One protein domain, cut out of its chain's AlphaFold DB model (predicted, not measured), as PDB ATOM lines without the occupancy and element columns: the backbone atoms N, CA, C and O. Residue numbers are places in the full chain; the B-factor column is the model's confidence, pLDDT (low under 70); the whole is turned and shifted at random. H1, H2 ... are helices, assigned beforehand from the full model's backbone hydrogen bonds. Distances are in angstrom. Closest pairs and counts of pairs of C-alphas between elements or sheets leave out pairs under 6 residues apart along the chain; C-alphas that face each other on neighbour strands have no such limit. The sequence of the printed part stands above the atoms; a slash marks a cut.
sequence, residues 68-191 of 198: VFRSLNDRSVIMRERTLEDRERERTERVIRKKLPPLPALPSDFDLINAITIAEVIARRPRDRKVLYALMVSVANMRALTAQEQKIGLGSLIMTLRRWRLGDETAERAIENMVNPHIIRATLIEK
ATOM      1  N   VAL A  68     195.958 229.113 157.202       94.00
ATOM      2  CA  VAL A  68     195.101 228.116 156.535       94.00
ATOM      3  C   VAL A  68     194.817 226.921 157.449       94.00
ATOM      4  O   VAL A  68     193.664 226.519 157.595       94.00
ATOM      5  N   PHE A  69     195.841 226.369 158.107       94.00
ATOM      6  CA  PHE A  69     195.693 225.255 159.043       94.00
ATOM      7  C   PHE A  69     194.811 225.621 160.231       94.00
ATOM      8  O   PHE A  69     193.959 224.818 160.604       94.00
ATOM      9  N   ARG A  70     194.969 226.825 160.795       92.88
ATOM     10  CA  ARG A  70     194.100 227.318 161.868       92.88
ATOM     11  C   ARG A  70     192.643 227.361 161.404       92.88
ATOM     12  O   ARG A  70     191.803 226.722 162.028       92.88
ATOM     13  N   SER A  71     192.359 227.992 160.264       91.31
ATOM     14  CA  SER A  71     190.994 228.088 159.726       91.31
ATOM     15  C   SER A  71     190.379 226.724 159.381       91.31
ATOM     16  O   SER A  71     189.196 226.494 159.639       91.31
ATOM     17  N   LEU A  72     191.162 225.794 158.820       91.00
ATOM     18  CA  LEU A  72     190.710 224.423 158.558       91.00
ATOM     19  C   LEU A  72     190.409 223.671 159.863       91.00
ATOM     20  O   LEU A  72     189.394 222.976 159.955       91.00
ATOM     21  N   ASN A  73     191.272 223.819 160.869       90.25
ATOM     22  CA  ASN A  73     191.128 223.151 162.154       90.25
ATOM     23  C   ASN A  73     189.906 223.667 162.923       90.25
ATOM     24  O   ASN A  73     189.082 222.853 163.337       90.25
ATOM     25  N   ASP A  74     189.730 224.985 163.027       89.06
ATOM     26  CA  ASP A  74     188.587 225.610 163.708       89.06
ATOM     27  C   ASP A  74     187.260 225.132 163.102       89.06
ATOM     28  O   ASP A  74     186.330 224.726 163.806       89.06
ATOM     29  N   ARG A  75     187.201 225.052 161.768       86.81
ATOM     30  CA  ARG A  75     186.041 224.505 161.058       86.81
ATOM     31  C   ARG A  75     185.820 223.021 161.340       86.81
ATOM     32  O   ARG A  75     184.675 222.598 161.505       86.81
ATOM     33  N   SER A  76     186.886 222.225 161.396       85.81
ATOM     34  CA  SER A  76     186.791 220.791 161.691       85.81
ATOM     35  C   SER A  76     186.260 220.516 163.106       85.81
ATOM     36  O   SER A  76     185.480 219.577 163.292       85.81
ATOM     37  N   VAL A  77     186.625 221.358 164.081       86.62
ATOM     38  CA  VAL A  77     186.163 221.276 165.474       86.62
ATOM     39  C   VAL A  77     184.672 221.593 165.558       86.62
ATOM     40  O   VAL A  77     183.910 220.770 166.062       86.62
ATOM     41  N   ILE A  78     184.229 222.700 164.959       84.50
ATOM     42  CA  ILE A  78     182.809 223.091 164.975       84.50
ATOM     43  C   ILE A  78     181.941 222.046 164.258       84.50
ATOM     44  O   ILE A  78     180.868 221.676 164.735       84.50
ATOM     45  N   MET A  79     182.418 221.488 163.140       80.81
ATOM     46  CA  MET A  79     181.726 220.384 162.463       80.81
ATOM     47  C   MET A  79     181.639 219.128 163.338       80.81
ATOM     48  O   MET A  79     180.630 218.424 163.312       80.81
ATOM     49  N   ARG A  80     182.675 218.832 164.134       80.19
ATOM     50  CA  ARG A  80     182.658 217.707 165.076       80.19
ATOM     51  C   ARG A  80     181.611 217.913 166.165       80.19
ATOM     52  O   ARG A  80     180.864 216.971 166.422       80.19
ATOM     53  N   GLU A  81     181.542 219.100 166.756       79.06
ATOM     54  CA  GLU A  81     180.550 219.446 167.783       79.06
ATOM     55  C   GLU A  81     179.124 219.285 167.251       79.06
ATOM     56  O   GLU A  81     178.331 218.556 167.842       79.06
ATOM     57  N   ARG A  82     178.838 219.811 166.053       73.31
ATOM     58  CA  ARG A  82     177.522 219.643 165.414       73.31
ATOM     59  C   ARG A  82     177.161 218.183 165.161       73.31
ATOM     60  O   ARG A  82     176.060 217.766 165.489       73.31
ATOM     61  N   THR A  83     178.096 217.373 164.654       75.06
ATOM     62  CA  THR A  83     177.817 215.940 164.430       75.06
ATOM     63  C   THR A  83     177.534 215.162 165.717       75.06
ATOM     64  O   THR A  83     176.871 214.128 165.665       75.06
ATOM     65  N   LEU A  84     178.057 215.611 166.863       75.25
ATOM     66  CA  LEU A  84     177.755 215.010 168.162       75.25
ATOM     67  C   LEU A  84     176.383 215.468 168.657       75.25
ATOM     68  O   LEU A  84     175.579 214.620 169.031       75.25
ATOM     69  N   GLU A  85     176.089 216.766 168.570       70.88
ATOM     70  CA  GLU A  85     174.786 217.319 168.951       70.88
ATOM     71  C   GLU A  85     173.637 216.782 168.093       70.88
ATOM     72  O   GLU A  85     172.569 216.501 168.629       70.88
ATOM     73  N   ASP A  86     173.836 216.577 166.789       72.25
ATOM     74  CA  ASP A  86     172.825 215.980 165.907       72.25
ATOM     75  C   ASP A  86     172.525 214.530 166.322       72.25
ATOM     76  O   ASP A  86     171.364 214.144 166.452       72.25
ATOM     77  N   ARG A  87     173.562 213.745 166.650       69.94
ATOM     78  CA  ARG A  87     173.399 212.378 167.182       69.94
ATOM     79  C   ARG A  87     172.734 212.363 168.555       69.94
ATOM     80  O   ARG A  87     171.953 211.461 168.857       69.94
ATOM     81  N   GLU A  88     173.058 213.326 169.413       70.50
ATOM     82  CA  GLU A  88     172.416 213.473 170.716       70.50
ATOM     83  C   GLU A  88     170.961 213.905 170.572       70.50
ATOM     84  O   GLU A  88     170.111 213.367 171.274       70.50
ATOM     85  N   ARG A  89     170.635 214.797 169.633       65.56
ATOM     86  CA  ARG A  89     169.257 215.176 169.301       65.56
ATOM     87  C   ARG A  89     168.465 213.996 168.768       65.56
ATOM     88  O   ARG A  89     167.383 213.762 169.284       65.56
ATOM     89  N   GLU A  90     169.011 213.198 167.855       68.12
ATOM     90  CA  GLU A  90     168.364 211.961 167.393       68.12
ATOM     91  C   GLU A  90     168.113 210.973 168.547       68.12
ATOM     92  O   GLU A  90     167.060 210.337 168.622       68.12
ATOM     93  N   ARG A  91     169.050 210.865 169.502       63.94
ATOM     94  CA  ARG A  91     168.860 210.046 170.714       63.94
ATOM     95  C   ARG A  91     167.837 210.645 171.684       63.94
ATOM     96  O   ARG A  91     167.092 209.900 172.320       63.94
ATOM     97  N   THR A  92     167.795 211.971 171.803       64.31
ATOM     98  CA  THR A  92     167.022 212.712 172.815       64.31
ATOM     99  C   THR A  92     165.666 213.198 172.294       64.31
ATOM    100  O   THR A  92     164.818 213.599 173.089       64.31
ATOM    101  N   GLU A  93     165.380 213.076 170.993       53.28
ATOM    102  CA  GLU A  93     164.054 213.303 170.396       53.28
ATOM    103  C   GLU A  93     162.988 212.330 170.921       53.28
ATOM    104  O   GLU A  93     161.797 212.563 170.725       53.28
ATOM    105  N   ARG A  94     163.374 211.308 171.698       54.88
ATOM    106  CA  ARG A  94     162.427 210.514 172.495       54.88
ATOM    107  C   ARG A  94     162.061 211.111 173.852       54.88
ATOM    108  O   ARG A  94     161.147 210.588 174.480       54.88
ATOM    109  N   VAL A  95     162.751 212.144 174.339       54.06
ATOM    110  CA  VAL A  95     162.609 212.574 175.737       54.06
ATOM    111  C   VAL A  95     162.091 214.006 175.862       54.06
ATOM    112  O   VAL A  95     160.935 214.150 176.239       54.06
ATOM    113  N   ILE A  96     162.821 215.094 175.587       56.28
ATOM    114  CA  ILE A  96     162.300 216.442 175.927       56.28
ATOM    115  C   ILE A  96     162.827 217.518 174.966       56.28
ATOM    116  O   ILE A  96     163.963 217.971 175.057       56.28
ATOM    117  N   ARG A  97     161.944 218.014 174.091       52.09
ATOM    118  CA  ARG A  97     162.206 219.031 173.049       52.09
ATOM    119  C   ARG A  97     162.471 220.464 173.560       52.09
ATOM    120  O   ARG A  97     162.397 221.401 172.774       52.09
ATOM    121  N   LYS A  98     162.699 220.685 174.862       52.50
ATOM    122  CA  LYS A  98     162.489 222.014 175.482       52.50
ATOM    123  C   LYS A  98     163.710 222.781 176.002       52.50
ATOM    124  O   LYS A  98     163.507 223.907 176.443       52.50
ATOM    125  N   LYS A  99     164.943 222.260 175.967       59.06
ATOM    126  CA  LYS A  99     166.092 222.959 176.596       59.06
ATOM    127  C   LYS A  99     167.467 222.793 175.929       59.06
ATOM    128  O   LYS A  99     168.470 223.026 176.593       59.06
ATOM    129  N   LEU A 100     167.559 222.405 174.655       59.34
ATOM    130  CA  LEU A 100     168.888 222.339 174.038       59.34
ATOM    131  C   LEU A 100     169.438 223.748 173.745       59.34
ATOM    132  O   LEU A 100     168.691 224.581 173.220       59.34
ATOM    133  N   PRO A 101     170.719 224.014 174.064       67.88
ATOM    134  CA  PRO A 101     171.384 225.250 173.677       67.88
ATOM    135  C   PRO A 101     171.441 225.396 172.141       67.88
ATOM    136  O   PRO A 101     171.351 224.399 171.411       67.88
ATOM    137  N   PRO A 102     171.537 226.636 171.623       67.31
ATOM    138  CA  PRO A 102     171.727 226.869 170.197       67.31
ATOM    139  C   PRO A 102     173.089 226.321 169.750       67.31
ATOM    140  O   PRO A 102     174.098 226.568 170.406       67.31
ATOM    141  N   LEU A 103     173.099 225.608 168.618       67.19
ATOM    142  CA  LEU A 103     174.319 225.089 167.994       67.19
ATOM    143  C   LEU A 103     175.303 226.243 167.729       67.19
ATOM    144  O   LEU A 103     174.862 227.312 167.282       67.19
ATOM    145  N   PRO A 104     176.619 226.036 167.906       68.31
ATOM    146  CA  PRO A 104     177.614 227.042 167.558       68.31
ATOM    147  C   PRO A 104     177.485 227.430 166.080       68.31
ATOM    148  O   PRO A 104     177.258 226.582 165.203       68.31
ATOM    149  N   ALA A 105     177.592 228.730 165.790       70.25
ATOM    150  CA  ALA A 105     177.581 229.237 164.422       70.25
ATOM    151  C   ALA A 105     178.753 228.628 163.635       70.25
ATOM    152  O   ALA A 105     179.847 228.460 164.168       70.25
ATOM    153  N   LEU A 106     178.520 228.277 162.367       66.81
ATOM    154  CA  LEU A 106     179.615 227.844 161.501       66.81
ATOM    155  C   LEU A 106     180.580 229.018 161.312       66.81
ATOM    156  O   LEU A 106     180.109 230.137 161.089       66.81
ATOM    157  N   PRO A 107     181.900 228.777 161.370       69.75
ATOM    158  CA  PRO A 107     182.857 229.811 161.037       69.75
ATOM    159  C   PRO A 107     182.640 230.195 159.575       69.75
ATOM    160  O   PRO A 107     182.312 229.346 158.737       69.75
ATOM    161  N   SER A 108     182.780 231.485 159.285       77.94
ATOM    162  CA  SER A 108     182.543 231.998 157.945       77.94
ATOM    163  C   SER A 108     183.490 231.326 156.958       77.94
ATOM    164  O   SER A 108     184.704 231.284 157.158       77.94
ATOM    165  N   ASP A 109     182.949 230.842 155.841       78.50
ATOM    166  CA  ASP A 109     183.764 230.353 154.726       78.50
ATOM    167  C   ASP A 109     184.740 231.415 154.216       78.50
ATOM    168  O   ASP A 109     185.774 231.083 153.637       78.50
ATOM    169  N   PHE A 110     184.388 232.684 154.421       85.50
ATOM    170  CA  PHE A 110     185.190 233.820 154.017       85.50
ATOM    171  C   PHE A 110     186.579 233.794 154.657       85.50
ATOM    172  O   PHE A 110     187.553 234.048 153.959       85.50
ATOM    173  N   ASP A 111     186.692 233.415 155.932       87.81
ATOM    174  CA  ASP A 111     187.974 233.429 156.644       87.81
ATOM    175  C   ASP A 111     188.939 232.385 156.075       87.81
ATOM    176  O   ASP A 111     190.111 232.673 155.839       87.81
ATOM    177  N   LEU A 112     188.425 231.189 155.775       90.75
ATOM    178  CA  LEU A 112     189.210 230.118 155.167       90.75
ATOM    179  C   LEU A 112     189.616 230.459 153.729       90.75
ATOM    180  O   LEU A 112     190.773 230.269 153.361       90.75
ATOM    181  N   ILE A 113     188.686 230.974 152.918       91.38
ATOM    182  CA  ILE A 113     188.994 231.383 151.542       91.38
ATOM    183  C   ILE A 113     190.036 232.500 151.553       91.38
ATOM    184  O   ILE A 113     191.033 232.398 150.846       91.38
ATOM    185  N   ASN A 114     189.859 233.512 152.401       92.81
ATOM    186  CA  ASN A 114     190.801 234.615 152.530       92.81
ATOM    187  C   ASN A 114     192.191 234.129 152.973       92.81
ATOM    188  O   ASN A 114     193.191 234.535 152.386       92.81
ATOM    189  N   ALA A 115     192.271 233.207 153.939       94.44
ATOM    190  CA  ALA A 115     193.540 232.605 154.351       94.44
ATOM    191  C   ALA A 115     194.243 231.883 153.186       94.44
ATOM    192  O   ALA A 115     195.449 232.051 152.993       94.44
ATOM    193  N   ILE A 116     193.497 231.124 152.373       95.06
ATOM    194  CA  ILE A 116     194.047 230.434 151.197       95.06
ATOM    195  C   ILE A 116     194.497 231.443 150.133       95.06
ATOM    196  O   ILE A 116     195.586 231.296 149.583       95.06
ATOM    197  N   THR A 117     193.714 232.492 149.875       94.00
ATOM    198  CA  THR A 117     194.073 233.554 148.923       94.00
ATOM    199  C   THR A 117     195.348 234.282 149.349       94.00
ATOM    200  O   THR A 117     196.239 234.488 148.527       94.00
ATOM    201  N   ILE A 118     195.483 234.628 150.633       94.38
ATOM    202  CA  ILE A 118     196.704 235.244 151.174       94.38
ATOM    203  C   ILE A 118     197.902 234.309 150.974       94.38
ATOM    204  O   ILE A 118     198.950 234.748 150.494       94.38
ATOM    205  N   ALA A 119     197.745 233.017 151.280       95.38
ATOM    206  CA  ALA A 119     198.791 232.029 151.044       95.38
ATOM    207  C   ALA A 119     199.162 231.930 149.556       95.38
ATOM    208  O   ALA A 119     200.347 231.857 149.233       95.38
ATOM    209  N   GLU A 120     198.188 231.983 148.641       94.19
ATOM    210  CA  GLU A 120     198.442 231.921 147.196       94.19
ATOM    211  C   GLU A 120     199.226 233.144 146.700       94.19
ATOM    212  O   GLU A 120     200.143 233.005 145.891       94.19
ATOM    213  N   VAL A 121     198.912 234.337 147.215       94.38
ATOM    214  CA  VAL A 121     199.632 235.580 146.890       94.38
ATOM    215  C   VAL A 121     201.083 235.530 147.383       94.38
ATOM    216  O   VAL A 121     201.994 236.014 146.704       94.38
ATOM    217  N   ILE A 122     201.321 234.933 148.553       94.25
ATOM    218  CA  ILE A 122     202.665 234.775 149.126       94.25
ATOM    219  C   ILE A 122     203.464 233.693 148.384       94.25
ATOM    220  O   ILE A 122     204.675 233.844 148.175       94.25
ATOM    221  N   ALA A 123     202.797 232.629 147.939       93.75
ATOM    222  CA  ALA A 123     203.382 231.552 147.158       93.75
ATOM    223  C   ALA A 123     203.807 232.048 145.765       93.75
ATOM    224  O   ALA A 123     203.054 232.052 144.801       93.75
ATOM    225  N   ARG A 124     205.066 232.460 145.617       90.75
ATOM    226  CA  ARG A 124     205.609 232.927 144.326       90.75
ATOM    227  C   ARG A 124     205.913 231.793 143.349       90.75
ATOM    228  O   ARG A 124     205.980 232.030 142.143       90.75
ATOM    229  N   ARG A 125     206.145 230.570 143.836       93.50
ATOM    230  CA  ARG A 125     206.487 229.434 142.971       93.50
ATOM    231  C   ARG A 125     205.225 228.891 142.289       93.50
ATOM    232  O   ARG A 125     204.246 228.610 142.978       93.50
ATOM    233  N   PRO A 126     205.247 228.639 140.964       93.12
ATOM    234  CA  PRO A 126     204.085 228.109 140.244       93.12
ATOM    235  C   PRO A 126     203.558 226.783 140.798       93.12
ATOM    236  O   PRO A 126     202.365 226.516 140.712       93.12
ATOM    237  N   ARG A 127     204.441 225.948 141.361       94.38
ATOM    238  CA  ARG A 127     204.065 224.671 141.983       94.38
ATOM    239  C   ARG A 127     203.191 224.886 143.219       94.38
ATOM    240  O   ARG A 127     202.108 224.320 143.293       94.38
ATOM    241  N   ASP A 128     203.619 225.764 144.120       95.12
ATOM    242  CA  ASP A 128     202.928 226.031 145.385       95.12
ATOM    243  C   ASP A 128     201.564 226.695 145.140       95.12
ATOM    244  O   ASP A 128     200.561 226.303 145.731       95.12
ATOM    245  N   ARG A 129     201.494 227.621 144.172       95.81
ATOM    246  CA  ARG A 129     200.227 228.246 143.756       95.81
ATOM    247  C   ARG A 129     199.201 227.239 143.260       95.81
ATOM    248  O   ARG A 129     198.034 227.345 143.612       95.81
ATOM    249  N   LYS A 130     199.619 226.258 142.455       95.56
ATOM    250  CA  LYS A 130     198.709 225.225 141.940       95.56
ATOM    251  C   LYS A 130     198.112 224.379 143.064       95.56
ATOM    252  O   LYS A 130     196.930 224.060 143.002       95.56
ATOM    253  N   VAL A 131     198.905 224.051 144.085       96.38
ATOM    254  CA  VAL A 131     198.431 223.301 145.259       96.38
ATOM    255  C   VAL A 131     197.419 224.124 146.055       96.38
ATOM    256  O   VAL A 131     196.348 223.626 146.386       96.38
ATOM    257  N   LEU A 132     197.710 225.402 146.307       96.31
ATOM    258  CA  LEU A 132     196.803 226.298 147.034       96.31
ATOM    259  C   LEU A 132     195.506 226.576 146.264       96.31
ATOM    260  O   LEU A 132     194.429 226.601 146.855       96.31
ATOM    261  N   TYR A 133     195.589 226.704 144.942       94.44
ATOM    262  CA  TYR A 133     194.413 226.800 144.084       94.44
ATOM    263  C   TYR A 133     193.564 225.522 144.140       94.44
ATOM    264  O   TYR A 133     192.346 225.599 144.295       94.44
ATOM    265  N   ALA A 134     194.190 224.340 144.072       94.69
ATOM    266  CA  ALA A 134     193.484 223.068 144.221       94.69
ATOM    267  C   ALA A 134     192.786 222.973 145.585       94.69
ATOM    268  O   ALA A 134     191.606 222.639 145.638       94.69
ATOM    269  N   LEU A 135     193.466 223.369 146.666       95.12
ATOM    270  CA  LEU A 135     192.877 223.452 148.001       95.12
ATOM    271  C   LEU A 135     191.642 224.367 148.026       95.12
ATOM    272  O   LEU A 135     190.611 223.983 148.577       95.12
ATOM    273  N   MET A 136     191.723 225.552 147.414       93.56
ATOM    274  CA  MET A 136     190.598 226.489 147.321       93.56
ATOM    275  C   MET A 136     189.393 225.864 146.605       93.56
ATOM    276  O   MET A 136     188.266 225.962 147.095       93.56
ATOM    277  N   VAL A 137     189.623 225.190 145.474       91.75
ATOM    278  CA  VAL A 137     188.575 224.492 144.712       91.75
ATOM    279  C   VAL A 137     187.952 223.369 145.541       91.75
ATOM    280  O   VAL A 137     186.729 223.265 145.614       91.75
ATOM    281  N   SER A 138     188.764 222.563 146.228       91.38
ATOM    282  CA  SER A 138     188.272 221.494 147.101       91.38
ATOM    283  C   SER A 138     187.425 222.036 148.251       91.38
ATOM    284  O   SER A 138     186.365 221.486 148.546       91.38
ATOM    285  N   VAL A 139     187.838 223.151 148.863       90.69
ATOM    286  CA  VAL A 139     187.052 223.849 149.891       90.69
ATOM    287  C   VAL A 139     185.721 224.357 149.345       90.69
ATOM    288  O   VAL A 139     184.692 224.168 149.995       90.69
ATOM    289  N   ALA A 140     185.706 224.937 148.145       88.69
ATOM    290  CA  ALA A 140     184.470 225.378 147.506       88.69
ATOM    291  C   ALA A 140     183.522 224.200 147.212       88.69
ATOM    292  O   ALA A 140     182.330 224.287 147.506       88.69
ATOM    293  N   ASN A 141     184.051 223.082 146.707       86.56
ATOM    294  CA  ASN A 141     183.270 221.887 146.381       86.56
ATOM    295  C   ASN A 141     182.689 221.198 147.623       86.56
ATOM    296  O   ASN A 141     181.584 220.657 147.569       86.56
ATOM    297  N   MET A 142     183.379 221.264 148.768       85.62
ATOM    298  CA  MET A 142     182.873 220.702 150.024       85.62
ATOM    299  C   MET A 142     181.542 221.321 150.469       85.62
ATOM    300  O   MET A 142     180.793 220.664 151.184       85.62
ATOM    301  N   ARG A 143     181.192 222.534 150.019       81.81
ATOM    302  CA  ARG A 143     179.914 223.186 150.362       81.81
ATOM    303  C   ARG A 143     178.682 222.382 149.952       81.81
ATOM    304  O   ARG A 143     177.652 222.496 150.606       81.81
ATOM    305  N   ALA A 144     178.787 221.596 148.884       82.62
ATOM    306  CA  ALA A 144     177.692 220.765 148.393       82.62
ATOM    307  C   ALA A 144     177.540 219.443 149.170       82.62
ATOM    308  O   ALA A 144     176.571 218.719 148.958       82.62
ATOM    309  N   LEU A 145     178.493 219.113 150.048       84.06
ATOM    310  CA  LEU A 145     178.532 217.844 150.768       84.06
ATOM    311  C   LEU A 145     177.796 217.920 152.108       84.06
ATOM    312  O   LEU A 145     177.633 218.993 152.695       84.06
ATOM    313  N   THR A 146     177.419 216.760 152.642       83.50
ATOM    314  CA  THR A 146     176.857 216.657 153.997       83.50
ATOM    315  C   THR A 146     177.889 217.044 155.062       83.50
ATOM    316  O   THR A 146     179.096 216.934 154.844       83.50
ATOM    317  N   ALA A 147     177.455 217.447 156.263       80.44
ATOM    318  CA  ALA A 147     178.371 217.839 157.346       80.44
ATOM    319  C   ALA A 147     179.397 216.740 157.702       80.44
ATOM    320  O   ALA A 147     180.566 217.025 157.973       80.44
ATOM    321  N   GLN A 148     178.986 215.467 157.648       81.38
ATOM    322  CA  GLN A 148     179.875 214.332 157.897       81.38
ATOM    323  C   GLN A 148     180.920 214.154 156.787       81.38
ATOM    324  O   GLN A 148     182.087 213.891 157.078       81.38
ATOM    325  N   GLU A 149     180.533 214.319 155.524       84.44
ATOM    326  CA  GLU A 149     181.462 214.276 154.392       84.44
ATOM    327  C   GLU A 149     182.416 215.468 154.397       84.44
ATOM    328  O   GLU A 149     183.612 215.279 154.187       84.44
ATOM    329  N   GLN A 150     181.927 216.667 154.732       85.31
ATOM    330  CA  GLN A 150     182.764 217.854 154.914       85.31
ATOM    331  C   GLN A 150     183.817 217.631 155.999       85.31
ATOM    332  O   GLN A 150     184.982 217.954 155.795       85.31
ATOM    333  N   LYS A 151     183.451 217.028 157.136       84.56
ATOM    334  CA  LYS A 151     184.402 216.699 158.209       84.56
ATOM    335  C   LYS A 151     185.512 215.758 157.730       84.56
ATOM    336  O   LYS A 151     186.683 216.002 158.013       84.56
ATOM    337  N   ILE A 152     185.150 214.688 157.019       85.62
ATOM    338  CA  ILE A 152     186.119 213.729 156.464       85.62
ATOM    339  C   ILE A 152     187.011 214.423 155.424       85.62
ATOM    340  O   ILE A 152     188.232 214.274 155.464       85.62
ATOM    341  N   GLY A 153     186.409 215.222 154.539       87.31
ATOM    342  CA  GLY A 153     187.109 216.004 153.522       87.31
ATOM    343  C   GLY A 153     188.108 216.991 154.126       87.31
ATOM    344  O   GLY A 153     189.267 217.000 153.729       87.31
ATOM    345  N   LEU A 154     187.713 217.752 155.149       89.62
ATOM    346  CA  LEU A 154     188.594 218.694 155.847       89.62
ATOM    347  C   LEU A 154     189.794 217.989 156.485       89.62
ATOM    348  O   LEU A 154     190.925 218.434 156.303       89.62
ATOM    349  N   GLY A 155     189.575 216.869 157.184       89.12
ATOM    350  CA  GLY A 155     190.670 216.087 157.768       89.12
ATOM    351  C   GLY A 155     191.651 215.571 156.709       89.12
ATOM    352  O   GLY A 155     192.867 215.651 156.882       89.12
ATOM    353  N   SER A 156     191.119 215.109 155.578       90.69
ATOM    354  CA  SER A 156     191.894 214.667 154.418       90.69
ATOM    355  C   SER A 156     192.732 215.796 153.788       90.69
ATOM    356  O   SER A 156     193.925 215.616 153.522       90.69
ATOM    357  N   LEU A 157     192.149 216.988 153.622       92.31
ATOM    358  CA  LEU A 157     192.850 218.160 153.092       92.31
ATOM    359  C   LEU A 157     193.968 218.629 154.026       92.31
ATOM    360  O   LEU A 157     195.066 218.910 153.550       92.31
ATOM    361  N   ILE A 158     193.727 218.657 155.343       93.00
ATOM    362  CA  ILE A 158     194.753 218.997 156.343       93.00
ATOM    363  C   ILE A 158     195.944 218.039 156.226       93.00
ATOM    364  O   ILE A 158     197.094 218.479 156.181       93.00
ATOM    365  N   MET A 159     195.682 216.731 156.145       92.69
ATOM    366  CA  MET A 159     196.738 215.722 156.040       92.69
ATOM    367  C   MET A 159     197.521 215.824 154.730       92.69
ATOM    368  O   MET A 159     198.752 215.787 154.757       92.69
ATOM    369  N   THR A 160     196.829 216.002 153.603       93.62
ATOM    370  CA  THR A 160     197.459 216.171 152.283       93.62
ATOM    371  C   THR A 160     198.330 217.428 152.248       93.62
ATOM    372  O   THR A 160     199.491 217.371 151.849       93.62
ATOM    373  N   LEU A 161     197.812 218.559 152.740       94.50
ATOM    374  CA  LEU A 161     198.546 219.824 152.789       94.50
ATOM    375  C   LEU A 161     199.795 219.719 153.676       94.50
ATOM    376  O   LEU A 161     200.857 220.216 153.308       94.50
ATOM    377  N   ARG A 162     199.692 219.023 154.817       94.12
ATOM    378  CA  ARG A 162     200.827 218.765 155.713       94.12
ATOM    379  C   ARG A 162     201.903 217.912 155.040       94.12
ATOM    380  O   ARG A 162     203.068 218.294 155.079       94.12
ATOM    381  N   ARG A 163     201.533 216.784 154.425       94.69
ATOM    382  CA  ARG A 163     202.482 215.888 153.736       94.69
ATOM    383  C   ARG A 163     203.180 216.577 152.578       94.69
ATOM    384  O   ARG A 163     204.395 216.484 152.452       94.69
ATOM    385  N   TRP A 164     202.421 217.318 151.775       95.25
ATOM    386  CA  TRP A 164     202.992 218.151 150.728       95.25
ATOM    387  C   TRP A 164     204.010 219.140 151.297       95.25
ATOM    388  O   TRP A 164     205.122 219.250 150.781       95.25
ATOM    389  N   ARG A 165     203.668 219.827 152.397       94.31
ATOM    390  CA  ARG A 165     204.555 220.846 152.958       94.31
ATOM    391  C   ARG A 165     205.841 220.274 153.556       94.31
ATOM    392  O   ARG A 165     206.885 220.914 153.426       94.31
ATOM    393  N   LEU A 166     205.762 219.090 154.163       93.44
ATOM    394  CA  LEU A 166     206.908 218.343 154.693       93.44
ATOM    395  C   LEU A 166     207.770 217.695 153.596       93.44
ATOM    396  O   LEU A 166     208.894 217.289 153.873       93.44
ATOM    397  N   GLY A 167     207.279 217.635 152.355       92.94
ATOM    398  CA  GLY A 167     207.968 216.988 151.237       92.94
ATOM    399  C   GLY A 167     207.716 215.481 151.124       92.94
ATOM    400  O   GLY A 167     208.340 214.835 150.287       92.94
ATOM    401  N   ASP A 168     206.784 214.933 151.910       94.75
ATOM    402  CA  ASP A 168     206.370 213.524 151.847       94.75
ATOM    403  C   ASP A 168     205.539 213.222 150.584       94.75
ATOM    404  O   ASP A 168     205.487 212.086 150.112       94.75
ATOM    405  N   GLU A 169     204.867 214.238 150.029       93.12
ATOM    406  CA  GLU A 169     204.079 214.148 148.796       93.12
ATOM    407  C   GLU A 169     204.483 215.245 147.799       93.12
ATOM    408  O   GLU A 169     204.735 216.394 148.165       93.12
ATOM    409  N   THR A 170     204.528 214.901 146.506       95.69
ATOM    410  CA  THR A 170     204.775 215.880 145.438       95.69
ATOM    411  C   THR A 170     203.578 216.814 145.265       95.69
ATOM    412  O   THR A 170     202.452 216.479 145.635       95.69
ATOM    413  N   ALA A 171     203.798 217.986 144.663       94.81
ATOM    414  CA  ALA A 171     202.722 218.941 144.384       94.81
ATOM    415  C   ALA A 171     201.628 218.321 143.500       94.81
ATOM    416  O   ALA A 171     200.444 218.522 143.743       94.81
ATOM    417  N   GLU A 172     202.020 217.534 142.501       95.44
ATOM    418  CA  GLU A 172     201.110 216.856 141.579       95.44
ATOM    419  C   GLU A 172     200.218 215.851 142.317       95.44
ATOM    420  O   GLU A 172     199.000 215.868 142.148       95.44
ATOM    421  N   ARG A 173     200.815 215.039 143.200       93.62
ATOM    422  CA  ARG A 173     200.084 214.054 144.005       93.62
ATOM    423  C   ARG A 173     199.166 214.722 145.024       93.62
ATOM    424  O   ARG A 173     198.041 214.278 145.221       93.62
ATOM    425  N   ALA A 174     199.618 215.816 145.633       94.31
ATOM    426  CA  ALA A 174     198.799 216.606 146.540       94.31
ATOM    427  C   ALA A 174     197.570 217.192 145.827       94.31
ATOM    428  O   ALA A 174     196.462 217.097 146.345       94.31
ATOM    429  N   ILE A 175     197.739 217.740 144.618       94.88
ATOM    430  CA  ILE A 175     196.631 218.260 143.802       94.88
ATOM    431  C   ILE A 175     195.631 217.147 143.471       94.88
ATOM    432  O   ILE A 175     194.431 217.337 143.653       94.88
ATOM    433  N   GLU A 176     196.110 215.987 143.024       92.75
ATOM    434  CA  GLU A 176     195.261 214.827 142.725       92.75
ATOM    435  C   GLU A 176     194.430 214.402 143.948       92.75
ATOM    436  O   GLU A 176     193.204 214.278 143.863       92.75
ATOM    437  N   ASN A 177     195.087 214.283 145.103       90.62
ATOM    438  CA  ASN A 177     194.475 213.943 146.385       90.62
ATOM    439  C   ASN A 177     193.421 214.973 146.834       90.62
ATOM    440  O   ASN A 177     192.383 214.602 147.384       90.62
ATOM    441  N   MET A 178     193.666 216.264 146.591       91.12
ATOM    442  CA  MET A 178     192.734 217.341 146.940       91.12
ATOM    443  C   MET A 178     191.508 217.362 146.020       91.12
ATOM    444  O   MET A 178     190.393 217.577 146.498       91.12
ATOM    445  N   VAL A 179     191.689 217.144 144.714       85.56
ATOM    446  CA  VAL A 179     190.602 217.210 143.720       85.56
ATOM    447  C   VAL A 179     189.691 215.980 143.786       85.56
ATOM    448  O   VAL A 179     188.486 216.111 143.573       85.56
ATOM    449  N   ASN A 180     190.228 214.809 144.139       75.94
ATOM    450  CA  ASN A 180     189.476 213.559 144.274       75.94
ATOM    451  C   ASN A 180     189.458 213.040 145.727       75.94
ATOM    452  O   ASN A 180     190.053 212.001 146.032       75.94
ATOM    453  N   PRO A 181     188.710 213.682 146.646       58.75
ATOM    454  CA  PRO A 181     188.679 213.269 148.050       58.75
ATOM    455  C   PRO A 181     188.122 211.847 148.258       58.75
ATOM    456  O   PRO A 181     188.407 211.216 149.276       58.75
ATOM    457  N   HIS A 182     187.371 211.298 147.292       54.84
ATOM    458  CA  HIS A 182     186.874 209.917 147.335       54.84
ATOM    459  C   HIS A 182     187.989 208.857 147.259       54.84
ATOM    460  O   HIS A 182     187.811 207.770 147.807       54.84
ATOM    461  N   ILE A 183     189.151 209.168 146.670       49.53
ATOM    462  CA  ILE A 183     190.297 208.240 146.591       49.53
ATOM    463  C   ILE A 183     190.927 208.022 147.978       49.53
ATOM    464  O   ILE A 183     191.386 206.925 148.299       49.53
ATOM    465  N   ILE A 184     190.853 209.027 148.856       48.53
ATOM    466  CA  ILE A 184     191.366 208.934 150.229       48.53
ATOM    467  C   ILE A 184     190.494 208.014 151.098       48.53
ATOM    468  O   ILE A 184     191.001 207.369 152.016       48.53
ATOM    469  N   ARG A 185     189.205 207.848 150.757       48.47
ATOM    470  CA  ARG A 185     188.336 206.839 151.390       48.47
ATOM    471  C   ARG A 185     188.820 205.409 151.125       48.47
ATOM    472  O   ARG A 185     188.708 204.587 152.023       48.47
ATOM    473  N   ALA A 186     189.367 205.121 149.943       41.38
ATOM    474  CA  ALA A 186     189.875 203.787 149.611       41.38
ATOM    475  C   ALA A 186     191.246 203.511 150.257       41.38
ATOM    476  O   ALA A 186     191.459 202.453 150.838       41.38
ATOM    477  N   THR A 187     192.152 204.493 150.249       45.59
ATOM    478  CA  THR A 187     193.534 204.307 150.737       45.59
ATOM    479  C   THR A 187     193.686 204.323 152.260       45.59
ATOM    480  O   THR A 187     194.634 203.733 152.772       45.59
ATOM    481  N   LEU A 188     192.784 204.971 153.010       44.97
ATOM    482  CA  LEU A 188     192.788 204.901 154.482       44.97
ATOM    483  C   LEU A 188     192.219 203.583 155.021       44.97
ATOM    484  O   LEU A 188     192.591 203.187 156.119       44.97
ATOM    485  N   ILE A 189     191.356 202.900 154.262       47.81
ATOM    486  CA  ILE A 189     190.825 201.581 154.642       47.81
ATOM    487  C   ILE A 189     191.879 200.489 154.404       47.81
ATOM    488  O   ILE A 189     191.975 199.553 155.185       47.81
ATOM    489  N   GLU A 190     192.728 200.642 153.386       43.06
ATOM    490  CA  GLU A 190     193.767 199.661 153.036       43.06
ATOM    491  C   GLU A 190     195.024 199.715 153.926       43.06
ATOM    492  O   GLU A 190     195.812 198.774 153.943       43.06
ATOM    493  N   LYS A 191     195.245 200.819 154.654       43.28
ATOM    494  CA  LYS A 191     196.471 201.064 155.440       43.28
ATOM    495  C   LYS A 191     196.309 200.959 156.954       43.28
ATOM    496  O   LYS A 191     197.229 201.351 157.669       43.28
TER     497      LYS A 191
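AT A GLANCE: This is residues 68 to 191 of the 198 residues of an uncharacterized protein of Cnuibacter physcomitrellae (UniProt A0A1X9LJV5). Helices H1 to H4 form an up-and-down bundle, H5 packs on H3 and H4, and H6 turns off crosswise. H1 and the loop of residues 93 to 108 make the length. The printed part has 124 residues with six named helices, which hold 95 of them, and no named strand; its class is all helix, and it is only just loose, close to compact, with a radius of gyration of the C-alphas of 16.8 A and spans of 56 by 35 by 23 A.

HOW THE PARTS SIT: Start at H1, residues 68 to 92: it touches the hub H4, residues 147 to 166, closest at the C-alphas of Ser 76 and Lys 151, 5.9 A. H2 and H3, residues 109 to 122 and 126 to 142, form a hairpin at a shallow tilt of 8 degrees. H5, residues 171 to 179, touches H3; H6, residues 181 to 190, only just touches H4, with 3 pairs of C-alphas within 8 A. In H1 to H5 every O i to N i+4 pair is within hydrogen-bond range, in H6 3 of 6.

IN THESE COORDINATES: From C-alpha 68 at (195.101, 228.116, 156.535) H1 runs 35.9 A; H6 ends at C-alpha 190, (193.767, 199.661, 153.036).

THE WHOLE: The printed part has no cut; H1 to H2 is a long link; pLDDT is under 70 at, for instance, residues 89 to 104 and 181 to 191.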